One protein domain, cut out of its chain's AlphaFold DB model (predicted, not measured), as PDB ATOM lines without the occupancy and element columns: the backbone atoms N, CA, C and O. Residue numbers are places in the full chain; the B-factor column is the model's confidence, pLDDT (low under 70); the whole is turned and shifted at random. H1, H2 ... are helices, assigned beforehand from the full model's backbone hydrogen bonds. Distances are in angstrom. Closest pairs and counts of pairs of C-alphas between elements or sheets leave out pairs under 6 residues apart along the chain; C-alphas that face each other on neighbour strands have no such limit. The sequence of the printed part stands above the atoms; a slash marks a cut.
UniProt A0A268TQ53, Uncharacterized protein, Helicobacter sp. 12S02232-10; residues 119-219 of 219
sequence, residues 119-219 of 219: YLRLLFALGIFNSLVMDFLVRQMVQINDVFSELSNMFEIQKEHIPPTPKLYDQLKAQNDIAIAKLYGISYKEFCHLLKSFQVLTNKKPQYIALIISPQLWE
ATOM      1  N   TYR A 119     196.804 185.820 179.339       87.38
ATOM      2  CA  TYR A 119     195.531 185.818 180.063       87.38
ATOM      3  C   TYR A 119     194.883 184.435 180.086       87.38
ATOM      4  O   TYR A 119     194.258 184.079 181.080       87.38
ATOM      5  N   LEU A 120     195.100 183.627 179.045       86.50
ATOM      6  CA  LEU A 120     194.636 182.245 179.019       86.50
ATOM      7  C   LEU A 120     195.345 181.405 180.088       86.50
ATOM      8  O   LEU A 120     194.681 180.669 180.803       86.50
ATOM      9  N   ARG A 121     196.660 181.592 180.292       84.94
ATOM     10  CA  ARG A 121     197.396 180.942 181.394       84.94
ATOM     11  C   ARG A 121     196.866 181.372 182.764       84.94
ATOM     12  O   ARG A 121     196.733 180.530 183.645       84.94
ATOM     13  N   LEU A 122     196.531 182.653 182.942       84.62
ATOM     14  CA  LEU A 122     195.955 183.151 184.199       84.62
ATOM     15  C   LEU A 122     194.563 182.566 184.476       84.62
ATOM     16  O   LEU A 122     194.293 182.158 185.601       84.62
ATOM     17  N   LEU A 123     193.688 182.516 183.466       85.69
ATOM     18  CA  LEU A 123     192.346 181.927 183.580       85.69
ATOM     19  C   LEU A 123     192.408 180.420 183.819       85.69
ATOM     20  O   LEU A 123     191.677 179.890 184.649       85.69
ATOM     21  N   PHE A 124     193.328 179.751 183.134       84.75
ATOM     22  CA  PHE A 124     193.594 178.336 183.312       84.75
ATOM     23  C   PHE A 124     194.058 178.028 184.745       84.75
ATOM     24  O   PHE A 124     193.454 177.206 185.437       84.75
ATOM     25  N   ALA A 125     195.060 178.762 185.237       83.75
ATOM     26  CA  ALA A 125     195.531 178.652 186.613       83.75
ATOM     27  C   ALA A 125     194.411 178.949 187.626       83.75
ATOM     28  O   ALA A 125     194.246 178.218 188.598       83.75
ATOM     29  N   LEU A 126     193.591 179.978 187.379       87.31
ATOM     30  CA  LEU A 126     192.434 180.304 188.214       87.31
ATOM     31  C   LEU A 126     191.445 179.130 188.321       87.31
ATOM     32  O   LEU A 126     190.925 178.884 189.411       87.31
ATOM     33  N   GLY A 127     191.189 178.426 187.214       84.62
ATOM     34  CA  GLY A 127     190.315 177.252 187.161       84.62
ATOM     35  C   GLY A 127     190.865 176.073 187.962       84.62
ATOM     36  O   GLY A 127     190.138 175.504 188.781       84.62
ATOM     37  N   ILE A 128     192.161 175.767 187.804       84.94
ATOM     38  CA  ILE A 128     192.834 174.726 188.597       84.94
ATOM     39  C   ILE A 128     192.777 175.064 190.081       84.94
ATOM     40  O   ILE A 128     192.305 174.258 190.885       84.94
ATOM     41  N   PHE A 129     193.241 176.256 190.454       82.94
ATOM     42  CA  PHE A 129     193.413 176.626 191.854       82.94
ATOM     43  C   PHE A 129     192.093 176.793 192.611       82.94
ATOM     44  O   PHE A 129     192.063 176.646 193.829       82.94
ATOM     45  N   ASN A 130     190.986 177.049 191.909       86.12
ATOM     46  CA  ASN A 130     189.657 177.065 192.517       86.12
ATOM     47  C   ASN A 130     188.923 175.718 192.455       86.12
ATOM     48  O   ASN A 130     187.778 175.657 192.915       86.12
ATOM     49  N   SER A 131     189.556 174.639 191.997       85.44
ATOM     50  CA  SER A 131     188.947 173.307 192.025       85.44
ATOM     51  C   SER A 131     188.911 172.683 193.418       85.44
ATOM     52  O   SER A 131     189.724 173.016 194.279       85.44
ATOM     53  N   LEU A 132     187.977 171.761 193.654       81.81
ATOM     54  CA  LEU A 132     187.902 170.986 194.896       81.81
ATOM     55  C   LEU A 132     189.053 169.993 195.039       81.81
ATOM     56  O   LEU A 132     189.476 169.731 196.160       81.81
ATOM     57  N   VAL A 133     189.584 169.484 193.927       82.19
ATOM     58  CA  VAL A 133     190.770 168.619 193.935       82.19
ATOM     59  C   VAL A 133     191.981 169.406 194.417       82.19
ATOM     60  O   VAL A 133     192.643 168.978 195.355       82.19
ATOM     61  N   MET A 134     192.220 170.598 193.861       80.56
ATOM     62  CA  MET A 134     193.310 171.449 194.333       80.56
ATOM     63  C   MET A 134     193.068 171.938 195.762       80.56
ATOM     64  O   MET A 134     194.003 171.978 196.547       80.56
ATOM     65  N   ASP A 135     191.830 172.261 196.149       79.44
ATOM     66  CA  ASP A 135     191.529 172.647 197.536       79.44
ATOM     67  C   ASP A 135     191.776 171.500 198.519       79.44
ATOM     68  O   ASP A 135     192.280 171.727 199.615       79.44
ATOM     69  N   PHE A 136     191.442 170.270 198.120       77.44
ATOM     70  CA  PHE A 136     191.740 169.070 198.888       77.44
ATOM     71  C   PHE A 136     193.244 168.896 199.016       77.44
ATOM     72  O   PHE A 136     193.731 168.740 200.129       77.44
ATOM     73  N   LEU A 137     193.975 169.007 197.906       76.31
ATOM     74  CA  LEU A 137     195.424 168.947 197.927       76.31
ATOM     75  C   LEU A 137     196.005 170.037 198.814       76.31
ATOM     76  O   LEU A 137     196.704 169.676 199.729       76.31
ATOM     77  N   VAL A 138     195.662 171.321 198.675       70.88
ATOM     78  CA  VAL A 138     196.147 172.398 199.567       70.88
ATOM     79  C   VAL A 138     195.817 172.121 201.038       70.88
ATOM     80  O   VAL A 138     196.627 172.412 201.916       70.88
ATOM     81  N   ARG A 139     194.658 171.513 201.321       75.25
ATOM     82  CA  ARG A 139     194.271 171.079 202.672       75.25
ATOM     83  C   ARG A 139     195.151 169.943 203.208       75.25
ATOM     84  O   ARG A 139     195.353 169.880 204.414       75.25
ATOM     85  N   GLN A 140     195.689 169.086 202.338       64.00
ATOM     86  CA  GLN A 140     196.693 168.064 202.678       64.00
ATOM     87  C   GLN A 140     198.148 168.598 202.597       64.00
ATOM     88  O   GLN A 140     199.008 168.187 203.369       64.00
ATOM     89  N   MET A 141     198.416 169.557 201.703       55.94
ATOM     90  CA  MET A 141     199.713 170.116 201.292       55.94
ATOM     91  C   MET A 141     200.199 171.259 202.194       55.94
ATOM     92  O   MET A 141     201.101 172.012 201.832       55.94
ATOM     93  N   VAL A 142     199.758 171.308 203.453       56.59
ATOM     94  CA  VAL A 142     200.684 171.812 204.484       56.59
ATOM     95  C   VAL A 142     202.007 171.009 204.434       56.59
ATOM     96  O   VAL A 142     203.033 171.487 204.913       56.59
ATOM     97  N   GLN A 143     202.035 169.851 203.752       42.50
ATOM     98  CA  GLN A 143     203.238 169.189 203.257       42.50
ATOM     99  C   GLN A 143     203.028 168.617 201.830       42.50
ATOM    100  O   GLN A 143     202.173 167.758 201.661       42.50
ATOM    101  N   ILE A 144     203.871 169.009 200.854       35.91
ATOM    102  CA  ILE A 144     204.255 168.288 199.597       35.91
ATOM    103  C   ILE A 144     203.823 168.932 198.253       35.91
ATOM    104  O   ILE A 144     202.742 169.486 198.121       35.91
ATOM    105  N   ASN A 145     204.740 168.855 197.270       36.81
ATOM    106  CA  ASN A 145     204.861 169.646 196.036       36.81
ATOM    107  C   ASN A 145     204.500 168.923 194.715       36.81
ATOM    108  O   ASN A 145     204.675 167.713 194.590       36.81
ATOM    109  N   ASP A 146     204.137 169.780 193.745       37.41
ATOM    110  CA  ASP A 146     204.393 169.834 192.286       37.41
ATOM    111  C   ASP A 146     204.066 168.675 191.330       37.41
ATOM    112  O   ASP A 146     204.811 167.706 191.273       37.41
ATOM    113  N   VAL A 147     203.108 168.915 190.408       39.00
ATOM    114  CA  VAL A 147     203.118 168.455 188.991       39.00
ATOM    115  C   VAL A 147     202.158 169.321 188.152       39.00
ATOM    116  O   VAL A 147     200.972 169.154 188.356       39.00
ATOM    117  N   PHE A 148     202.587 170.158 187.184       35.53
ATOM    118  CA  PHE A 148     201.739 170.603 186.042       35.53
ATOM    119  C   PHE A 148     202.547 171.214 184.886       35.53
ATOM    120  O   PHE A 148     202.972 172.365 184.971       35.53
ATOM    121  N   SER A 149     202.676 170.501 183.762       33.53
ATOM    122  CA  SER A 149     203.293 171.057 182.542       33.53
ATOM    123  C   SER A 149     202.565 170.776 181.221       33.53
ATOM    124  O   SER A 149     202.985 171.311 180.204       33.53
ATOM    125  N   GLU A 150     201.457 170.027 181.186       40.53
ATOM    126  CA  GLU A 150     200.887 169.569 179.895       40.53
ATOM    127  C   GLU A 150     199.537 170.181 179.493       40.53
ATOM    128  O   GLU A 150     198.962 169.821 178.472       40.53
ATOM    129  N   LEU A 151     199.019 171.157 180.235       47.16
ATOM    130  CA  LEU A 151     197.615 171.567 180.073       47.16
ATOM    131  C   LEU A 151     197.381 172.880 179.330       47.16
ATOM    132  O   LEU A 151     196.251 173.360 179.248       47.16
ATOM    133  N   SER A 152     198.421 173.459 178.737       37.94
ATOM    134  CA  SER A 152     198.262 174.689 177.957       37.94
ATOM    135  C   SER A 152     197.515 174.492 176.637       37.94
ATOM    136  O   SER A 152     197.028 175.474 176.087       37.94
ATOM    137  N   ASN A 153     197.422 173.263 176.122       36.69
ATOM    138  CA  ASN A 153     197.014 173.025 174.733       36.69
ATOM    139  C   ASN A 153     195.521 172.712 174.534       36.69
ATOM    140  O   ASN A 153     195.104 172.561 173.393       36.69
ATOM    141  N   MET A 154     194.711 172.612 175.597       39.88
ATOM    142  CA  MET A 154     193.383 171.978 175.496       39.88
ATOM    143  C   MET A 154     192.170 172.922 175.584       39.88
ATOM    144  O   MET A 154     191.055 172.489 175.316       39.88
ATOM    145  N   PHE A 155     192.333 174.197 175.954       47.56
ATOM    146  CA  PHE A 155     191.186 175.024 176.366       47.56
ATOM    147  C   PHE A 155     191.063 176.341 175.595       47.56
ATOM    148  O   PHE A 155     191.305 177.415 176.136       47.56
ATOM    149  N   GLU A 156     190.642 176.275 174.335       49.66
ATOM    150  CA  GLU A 156     190.302 177.437 173.499       49.66
ATOM    151  C   GLU A 156     189.110 178.253 174.067       49.66
ATOM    152  O   GLU A 156     187.975 178.145 173.610       49.66
ATOM    153  N   ILE A 157     189.339 179.081 175.095       48.62
ATOM    154  CA  ILE A 157     188.278 179.829 175.796       48.62
ATOM    155  C   ILE A 157     188.044 181.217 175.171       48.62
ATOM    156  O   ILE A 157     188.966 182.026 175.058       48.62
ATOM    157  N   GLN A 158     186.775 181.518 174.869       41.88
ATOM    158  CA  GLN A 158     186.259 182.826 174.419       41.88
ATOM    159  C   GLN A 158     185.474 183.584 175.516       41.88
ATOM    160  O   GLN A 158     185.229 183.060 176.605       41.88
ATOM    161  N   LYS A 159     185.092 184.843 175.254       42.38
ATOM    162  CA  LYS A 159     184.551 185.803 176.242       42.38
ATOM    163  C   LYS A 159     183.077 185.561 176.611       42.38
ATOM    164  O   LYS A 159     182.627 186.055 177.644       42.38
ATOM    165  N   GLU A 160     182.338 184.787 175.820       49.31
ATOM    166  CA  GLU A 160     180.912 184.488 176.026       49.31
ATOM    167  C   GLU A 160     180.672 183.430 177.121       49.31
ATOM    168  O   GLU A 160     179.545 183.236 177.565       49.31
ATOM    169  N   HIS A 161     181.730 182.779 177.613       52.56
ATOM    170  CA  HIS A 161     181.660 181.702 178.608       52.56
ATOM    171  C   HIS A 161     181.433 182.175 180.056       52.56
ATOM    172  O   HIS A 161     181.518 181.372 180.985       52.56
ATOM    173  N   ILE A 162     181.168 183.466 180.284       56.78
ATOM    174  CA  ILE A 162     180.872 183.985 181.626       56.78
ATOM    175  C   ILE A 162     179.426 183.598 181.982       56.78
ATOM    176  O   ILE A 162     178.501 184.087 181.332       56.78
ATOM    177  N   PRO A 163     179.190 182.750 183.002       62.03
ATOM    178  CA  PRO A 163     177.855 182.247 183.302       62.03
ATOM    179  C   PRO A 163     176.907 183.369 183.758       62.03
ATOM    180  O   PRO A 163     177.159 183.992 184.791       62.03
ATOM    181  N   PRO A 164     175.776 183.601 183.061       64.88
ATOM    182  CA  PRO A 164     174.806 184.635 183.431       64.88
ATOM    183  C   PRO A 164     173.992 184.331 184.696       64.88
ATOM    184  O   PRO A 164     173.353 185.234 185.232       64.88
ATOM    185  N   THR A 165     173.956 183.077 185.170       71.75
ATOM    186  CA  THR A 165     173.126 182.684 186.322       71.75
ATOM    187  C   THR A 165     173.910 181.895 187.373       71.75
ATOM    188  O   THR A 165     174.798 181.120 187.014       71.75
ATOM    189  N   PRO A 166     173.546 182.003 188.668       65.44
ATOM    190  CA  PRO A 166     174.163 181.214 189.736       65.44
ATOM    191  C   PRO A 166     174.063 179.697 189.526       65.44
ATOM    192  O   PRO A 166     175.000 178.968 189.832       65.44
ATOM    193  N   LYS A 167     172.947 179.221 188.957       74.25
ATOM    194  CA  LYS A 167     172.741 177.798 188.653       74.25
ATOM    195  C   LYS A 167     173.713 177.307 187.579       74.25
ATOM    196  O   LYS A 167     174.313 176.250 187.740       74.25
ATOM    197  N   LEU A 168     173.884 178.084 186.509       71.81
ATOM    198  CA  LEU A 168     174.830 177.765 185.442       71.81
ATOM    199  C   LEU A 168     176.281 177.875 185.928       71.81
ATOM    200  O   LEU A 168     177.112 177.055 185.561       71.81
ATOM    201  N   TYR A 169     176.574 178.838 186.801       72.06
ATOM    202  CA  TYR A 169     177.871 178.932 187.467       72.06
ATOM    203  C   TYR A 169     178.179 177.665 188.273       72.06
ATOM    204  O   TYR A 169     179.254 177.095 188.116       72.06
ATOM    205  N   ASP A 170     177.239 177.189 189.096       75.12
ATOM    206  CA  ASP A 170     177.432 175.971 189.890       75.12
ATOM    207  C   ASP A 170     177.589 174.727 188.993       75.12
ATOM    208  O   ASP A 170     178.401 173.857 189.300       75.12
ATOM    209  N   GLN A 171     176.892 174.665 187.852       79.50
ATOM    210  CA  GLN A 171     177.089 173.614 186.846       79.50
ATOM    211  C   GLN A 171     178.489 173.653 186.225       79.50
ATOM    212  O   GLN A 171     179.175 172.634 186.231       79.50
ATOM    213  N   LEU A 172     178.944 174.814 185.746       76.12
ATOM    214  CA  LEU A 172     180.286 174.969 185.174       76.12
ATOM    215  C   LEU A 172     181.376 174.692 186.214       76.12
ATOM    216  O   LEU A 172     182.398 174.084 185.907       76.12
ATOM    217  N   LYS A 173     181.149 175.097 187.467       79.06
ATOM    218  CA  LYS A 173     182.061 174.813 188.574       79.06
ATOM    219  C   LYS A 173     182.146 173.310 188.845       79.06
ATOM    220  O   LYS A 173     183.251 172.793 188.989       79.06
ATOM    221  N   ALA A 174     181.009 172.615 188.876       83.00
ATOM    222  CA  ALA A 174     180.959 171.167 189.052       83.00
ATOM    223  C   ALA A 174     181.648 170.434 187.888       83.00
ATOM    224  O   ALA A 174     182.444 169.531 188.124       83.00
ATOM    225  N   GLN A 175     181.429 170.876 186.646       81.94
ATOM    226  CA  GLN A 175     182.122 170.349 185.467       81.94
ATOM    227  C   GLN A 175     183.636 170.566 185.540       81.94
ATOM    228  O   GLN A 175     184.393 169.638 185.278       81.94
ATOM    229  N   ASN A 176     184.089 171.756 185.943       80.38
ATOM    230  CA  ASN A 176     185.510 172.046 186.143       80.38
ATOM    231  C   ASN A 176     186.123 171.157 187.236       80.38
ATOM    232  O   ASN A 176     187.195 170.592 187.041       80.38
ATOM    233  N   ASP A 177     185.434 170.993 188.368       83.88
ATOM    234  CA  ASP A 177     185.876 170.121 189.461       83.88
ATOM    235  C   ASP A 177     186.021 168.654 189.000       83.88
ATOM    236  O   ASP A 177     187.012 168.006 189.338       83.88
ATOM    237  N   ILE A 178     185.084 168.147 188.188       80.19
ATOM    238  CA  ILE A 178     185.125 166.789 187.614       80.19
ATOM    239  C   ILE A 178     186.222 166.661 186.554       80.19
ATOM    240  O   ILE A 178     186.973 165.689 186.567       80.19
ATOM    241  N   ALA A 179     186.348 167.635 185.650       77.31
ATOM    242  CA  ALA A 179     187.390 167.649 184.626       77.31
ATOM    243  C   ALA A 179     188.783 167.606 185.261       77.31
ATOM    244  O   ALA A 179     189.654 166.866 184.812       77.31
ATOM    245  N   ILE A 180     188.967 168.343 186.356       78.31
ATOM    246  CA  ILE A 180     190.207 168.325 187.119       78.31
ATOM    247  C   ILE A 180     190.361 166.995 187.865       78.31
ATOM    248  O   ILE A 180     191.438 166.418 187.831       78.31
ATOM    249  N   ALA A 181     189.315 166.427 188.466       79.25
ATOM    250  CA  ALA A 181     189.413 165.095 189.075       79.25
ATOM    251  C   ALA A 181     189.876 164.030 188.068       79.25
ATOM    252  O   ALA A 181     190.828 163.301 188.344       79.25
ATOM    253  N   LYS A 182     189.278 164.013 186.871       78.56
ATOM    254  CA  LYS A 182     189.681 163.137 185.763       78.56
ATOM    255  C   LYS A 182     191.131 163.391 185.337       78.56
ATOM    256  O   LYS A 182     191.881 162.442 185.141       78.56
ATOM    257  N   LEU A 183     191.540 164.656 185.251       75.56
ATOM    258  CA  LEU A 183     192.912 165.055 184.932       75.56
ATOM    259  C   LEU A 183     193.940 164.516 185.942       75.56
ATOM    260  O   LEU A 183     195.014 164.080 185.545       75.56
ATOM    261  N   TYR A 184     193.611 164.525 187.233       74.75
ATOM    262  CA  TYR A 184     194.449 163.938 188.285       74.75
ATOM    263  C   TYR A 184     194.338 162.401 188.360       74.75
ATOM    264  O   TYR A 184     194.924 161.792 189.253       74.75
ATOM    265  N   GLY A 185     193.583 161.759 187.460       81.62
ATOM    266  CA  GLY A 185     193.374 160.311 187.451       81.62
ATOM    267  C   GLY A 185     192.462 159.797 188.570       81.62
ATOM    268  O   GLY A 185     192.462 158.603 188.854       81.62
ATOM    269  N   ILE A 186     191.685 160.675 189.213       84.94
ATOM    270  CA  ILE A 186     190.808 160.323 190.333       84.94
ATOM    271  C   ILE A 186     189.540 159.651 189.795       84.94
ATOM    272  O   ILE A 186     188.791 160.235 189.007       84.94
ATOM    273  N   SER A 187     189.261 158.431 190.256       89.88
ATOM    274  CA  SER A 187     188.029 157.713 189.923       89.88
ATOM    275  C   SER A 187     186.801 158.333 190.597       89.88
ATOM    276  O   SER A 187     186.898 158.992 191.632       89.88
ATOM    277  N   TYR A 188     185.605 158.049 190.073       87.50
ATOM    278  CA  TYR A 188     184.343 158.521 190.664       87.50
ATOM    279  C   TYR A 188     184.230 158.181 192.158       87.50
ATOM    280  O   TYR A 188     183.857 159.017 192.979       87.50
ATOM    281  N   LYS A 189     184.611 156.954 192.532       88.06
ATOM    282  CA  LYS A 189     184.547 156.477 193.917       88.06
ATOM    283  C   LYS A 189     185.505 157.245 194.830       88.06
ATOM    284  O   LYS A 189     185.128 157.594 195.949       88.06
ATOM    285  N   GLU A 190     186.722 157.510 194.360       87.12
ATOM    286  CA  GLU A 190     187.719 158.304 195.086       87.12
ATOM    287  C   GLU A 190     187.291 159.765 195.190       87.12
ATOM    288  O   GLU A 190     187.410 160.360 196.256       87.12
ATOM    289  N   PHE A 191     186.698 160.321 194.135       88.19
ATOM    290  CA  PHE A 191     186.163 161.675 194.146       88.19
ATOM    291  C   PHE A 191     185.009 161.822 195.147       88.19
ATOM    292  O   PHE A 191     185.017 162.728 195.979       88.19
ATOM    293  N   CYS A 192     184.059 160.882 195.167       88.31
ATOM    294  CA  CYS A 192     183.015 160.839 196.193       88.31
ATOM    295  C   CYS A 192     183.590 160.700 197.609       88.31
ATOM    296  O   CYS A 192     183.016 161.238 198.555       88.31
ATOM    297  N   HIS A 193     184.695 159.969 197.780       88.06
ATOM    298  CA  HIS A 193     185.381 159.865 199.066       88.06
ATOM    299  C   HIS A 193     186.039 161.192 199.465       88.06
ATOM    300  O   HIS A 193     185.832 161.647 200.589       88.06
ATOM    301  N   LEU A 194     186.741 161.848 198.539       87.31
ATOM    302  CA  LEU A 194     187.357 163.164 198.714       87.31
ATOM    303  C   LEU A 194     186.330 164.200 199.177       87.31
ATOM    304  O   LEU A 194     186.573 164.926 200.134       87.31
ATOM    305  N   LEU A 195     185.136 164.231 198.579       86.62
ATOM    306  CA  LEU A 195     184.090 165.186 198.963       86.62
ATOM    307  C   LEU A 195     183.655 165.062 200.432       86.62
ATOM    308  O   LEU A 195     183.251 166.060 201.032       86.62
ATOM    309  N   LYS A 196     183.794 163.881 201.049       85.31
ATOM    310  CA  LYS A 196     183.463 163.678 202.470       85.31
ATOM    311  C   LYS A 196     184.357 164.486 203.409       85.31
ATOM    312  O   LYS A 196     183.927 164.788 204.520       85.31
ATOM    313  N   SER A 197     185.564 164.878 202.984       82.62
ATOM    314  CA  SER A 197     186.433 165.739 203.797       82.62
ATOM    315  C   SER A 197     185.920 167.182 203.886       82.62
ATOM    316  O   SER A 197     186.329 167.927 204.773       82.62
ATOM    317  N   PHE A 198     185.002 167.597 203.008       82.38
ATOM    318  CA  PHE A 198     184.445 168.949 202.967       82.38
ATOM    319  C   PHE A 198     183.116 169.037 203.731       82.38
ATOM    320  O   PHE A 198     182.066 169.370 203.173       82.38
ATOM    321  N   GLN A 199     183.147 168.752 205.034       81.75
ATOM    322  CA  GLN A 199     181.940 168.691 205.875       81.75
ATOM    323  C   GLN A 199     181.156 170.014 205.884       81.75
ATOM    324  O   GLN A 199     179.936 170.023 205.730       81.75
ATOM    325  N   VAL A 200     181.846 171.154 205.977       79.75
ATOM    326  CA  VAL A 200     181.189 172.473 205.988       79.75
ATOM    327  C   VAL A 200     180.565 172.816 204.636       79.75
ATOM    328  O   VAL A 200     179.458 173.355 204.597       79.75
ATOM    329  N   LEU A 201     181.223 172.459 203.526       79.94
ATOM    330  CA  LEU A 201     180.646 172.613 202.187       79.94
ATOM    331  C   LEU A 201     179.391 171.745 202.036       79.94
ATOM    332  O   LEU A 201     178.380 172.222 201.530       79.94
ATOM    333  N   THR A 202     179.445 170.507 202.530       84.06
ATOM    334  CA  THR A 202     178.319 169.562 202.502       84.06
ATOM    335  C   THR A 202     177.115 170.107 203.260       84.06
ATOM    336  O   THR A 202     176.006 170.114 202.732       84.06
ATOM    337  N   ASN A 203     177.342 170.661 204.451       83.25
ATOM    338  CA  ASN A 203     176.277 171.211 205.284       83.25
ATOM    339  C   ASN A 203     175.672 172.495 204.696       83.25
ATOM    340  O   ASN A 203     174.461 172.695 204.755       83.25
ATOM    341  N   LYS A 204     176.498 173.380 204.125       81.12
ATOM    342  CA  LYS A 204     176.038 174.688 203.629       81.12
ATOM    343  C   LYS A 204     175.533 174.674 202.190       81.12
ATOM    344  O   LYS A 204     174.747 175.548 201.819       81.12
ATOM    345  N   LYS A 205     175.996 173.733 201.364       81.94
ATOM    346  CA  LYS A 205     175.622 173.601 199.948       81.94
ATOM    347  C   LYS A 205     175.294 172.145 199.569       81.94
ATOM    348  O   LYS A 205     175.897 171.608 198.638       81.94
ATOM    349  N   PRO A 206     174.292 171.512 200.206       85.00
ATOM    350  CA  PRO A 206     173.933 170.122 199.912       85.00
ATOM    351  C   PRO A 206     173.472 169.926 198.460       85.00
ATOM    352  O   PRO A 206     173.766 168.906 197.850       85.00
ATOM    353  N   GLN A 207     172.822 170.935 197.868       83.81
ATOM    354  CA  GLN A 207     172.381 170.910 196.467       83.81
ATOM    355  C   GLN A 207     173.559 170.869 195.479       83.81
ATOM    356  O   GLN A 207     173.486 170.183 194.465       83.81
ATOM    357  N   TYR A 208     174.657 171.566 195.791       82.88
ATOM    358  CA  TYR A 208     175.880 171.537 194.983       82.88
ATOM    359  C   TYR A 208     176.568 170.172 195.068       82.88
ATOM    360  O   TYR A 208     177.008 169.636 194.055       82.88
ATOM    361  N   ILE A 209     176.616 169.579 196.267       85.81
ATOM    362  CA  ILE A 209     177.143 168.224 196.452       85.81
ATOM    363  C   ILE A 209     176.283 167.197 195.709       85.81
ATOM    364  O   ILE A 209     176.829 166.345 195.023       85.81
ATOM    365  N   ALA A 210     174.954 167.303 195.766       86.00
ATOM    366  CA  ALA A 210     174.064 166.425 195.007       86.00
ATOM    367  C   ALA A 210     174.273 166.546 193.486       86.00
ATOM    368  O   ALA A 210     174.223 165.546 192.776       86.00
ATOM    369  N   LEU A 211     174.546 167.760 192.992       86.25
ATOM    370  CA  LEU A 211     174.858 168.005 191.585       86.25
ATOM    371  C   LEU A 211     176.190 167.362 191.172       86.25
ATOM    372  O   LEU A 211     176.250 166.714 190.133       86.25
ATOM    373  N   ILE A 212     177.246 167.527 191.973       83.69
ATOM    374  CA  ILE A 212     178.599 167.087 191.602       83.69
ATOM    375  C   ILE A 212     178.796 165.565 191.707       83.69
ATOM    376  O   ILE A 212     179.640 165.012 191.011       83.69
ATOM    377  N   ILE A 213     178.013 164.884 192.552       86.50
ATOM    378  CA  ILE A 213     177.984 163.412 192.648       86.50
ATOM    379  C   ILE A 213     176.970 162.782 191.687       86.50
ATOM    380  O   ILE A 213     176.758 161.578 191.726       86.50
ATOM    381  N   SER A 214     176.286 163.575 190.862       86.75
ATOM    382  CA  SER A 214     175.369 163.037 189.861       86.75
ATOM    383  C   SER A 214     176.146 162.168 188.863       86.75
ATOM    384  O   SER A 214     177.051 162.693 188.207       86.75
ATOM    385  N   PRO A 215     175.780 160.885 188.664       77.12
ATOM    386  CA  PRO A 215     176.411 160.043 187.646       77.12
ATOM    387  C   PRO A 215     176.337 160.668 186.247       77.12
ATOM    388  O   PRO A 215     177.294 160.600 185.490       77.12
ATOM    389  N   GLN A 216     175.241 161.380 185.959       81.06
ATOM    390  CA  GLN A 216     175.002 162.051 184.675       81.06
ATOM    391  C   GLN A 216     175.990 163.188 184.389       81.06
ATOM    392  O   GLN A 216     176.141 163.583 183.240       81.06
ATOM    393  N   LEU A 217     176.596 163.775 185.426       79.31
ATOM    394  CA  LEU A 217     177.584 164.844 185.272       79.31
ATOM    395  C   LEU A 217     179.019 164.299 185.246       79.31
ATOM    396  O   LEU A 217     179.930 164.989 184.793       79.31
ATOM    397  N   TRP A 218     179.221 163.089 185.780       79.25
ATOM    398  CA  TRP A 218     180.520 162.430 185.829       79.25
ATOM    399  C   TRP A 218     180.869 161.697 184.531       79.25
ATOM    400  O   TRP A 218     182.052 161.646 184.193       79.25
ATOM    401  N   GLU A 219     179.888 161.124 183.830       72.56
ATOM    402  CA  GLU A 219     180.073 160.511 182.500       72.56
ATOM    403  C   GLU A 219     180.565 161.550 181.481       72.56
ATOM    404  O   GLU A 219     181.734 161.401 181.037       72.56
TER     405      GLU A 219
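AT A GLANCE: This is residues 119 to 219 of the 219 residues of an uncharacterized protein of Helicobacter sp. 12S02232-10 (UniProt A0A268TQ53). What shape do these helices make? The long helix H3 crosses the middle, with H4, H5 and H6 as an arch over one side of it and H1 standing off the other side. H2 packs on H3, H7 folds back towards it, and residues 141 to 165 swing wide past H1 as a loop. How is it made up? The printed part has 101 residues with seven named helices, H1 to H7 in order, and no named strand: all helix. It is compact, with a radius of gyration of the C-alphas of 14.0 A and spans of 37 by 35 by 23 A.

HOW THE PARTS SIT: How do the first helices stand? H1, residues 119 to 129, is about perpendicular, at 82 degrees, to H3, residues 166 to 183, and close but not clearly touching it; their closest C-alphas, of Ile 128 and Ile 180, are 7.1 A apart. H2, residues 132 to 140, touches H3 at residues 177 to 181 of H3 alone, the closest C-alphas being those of Leu 132 and Asp 177, 5.9 A apart. What follows? H4, residues 188 to 195, and H5, residues 199 to 204, are only just apart, at 8.1 A. H6, residues 206 to 212, touches H3 at residues 170 to 178 of H3 alone, with the C-alphas of Ala 174 and Ile 212 closest at 5.4 A, at a steep tilt of 50 degrees, the same way. H7, residues 215 to 218, is close to H3 but not clearly touching, the closest C-alphas being those of Ile 178 and Trp 218, 6.6 A apart. Are the backbones helical? In H1 to H6 every O i to N i+4 pair is within hydrogen-bond range; H7 is too short for such a pair.

IN THESE COORDINATES: Where does H1 begin? C-alpha 119 is at (195.531, 185.818, 180.063), and H1 is 15.1 A long. Where is H3? It runs 25.2 A from C-alpha 166 at (174.163, 181.214, 189.736) to C-alpha 183 at (192.912, 165.055, 184.932).

THE WHOLE: Which links are long? The link from H2 to H3, 25 residues, is long; the others are tight, and the printed part has no cut. Where is confidence low? Residues 140 to 164 and residue 166 have pLDDT under 70.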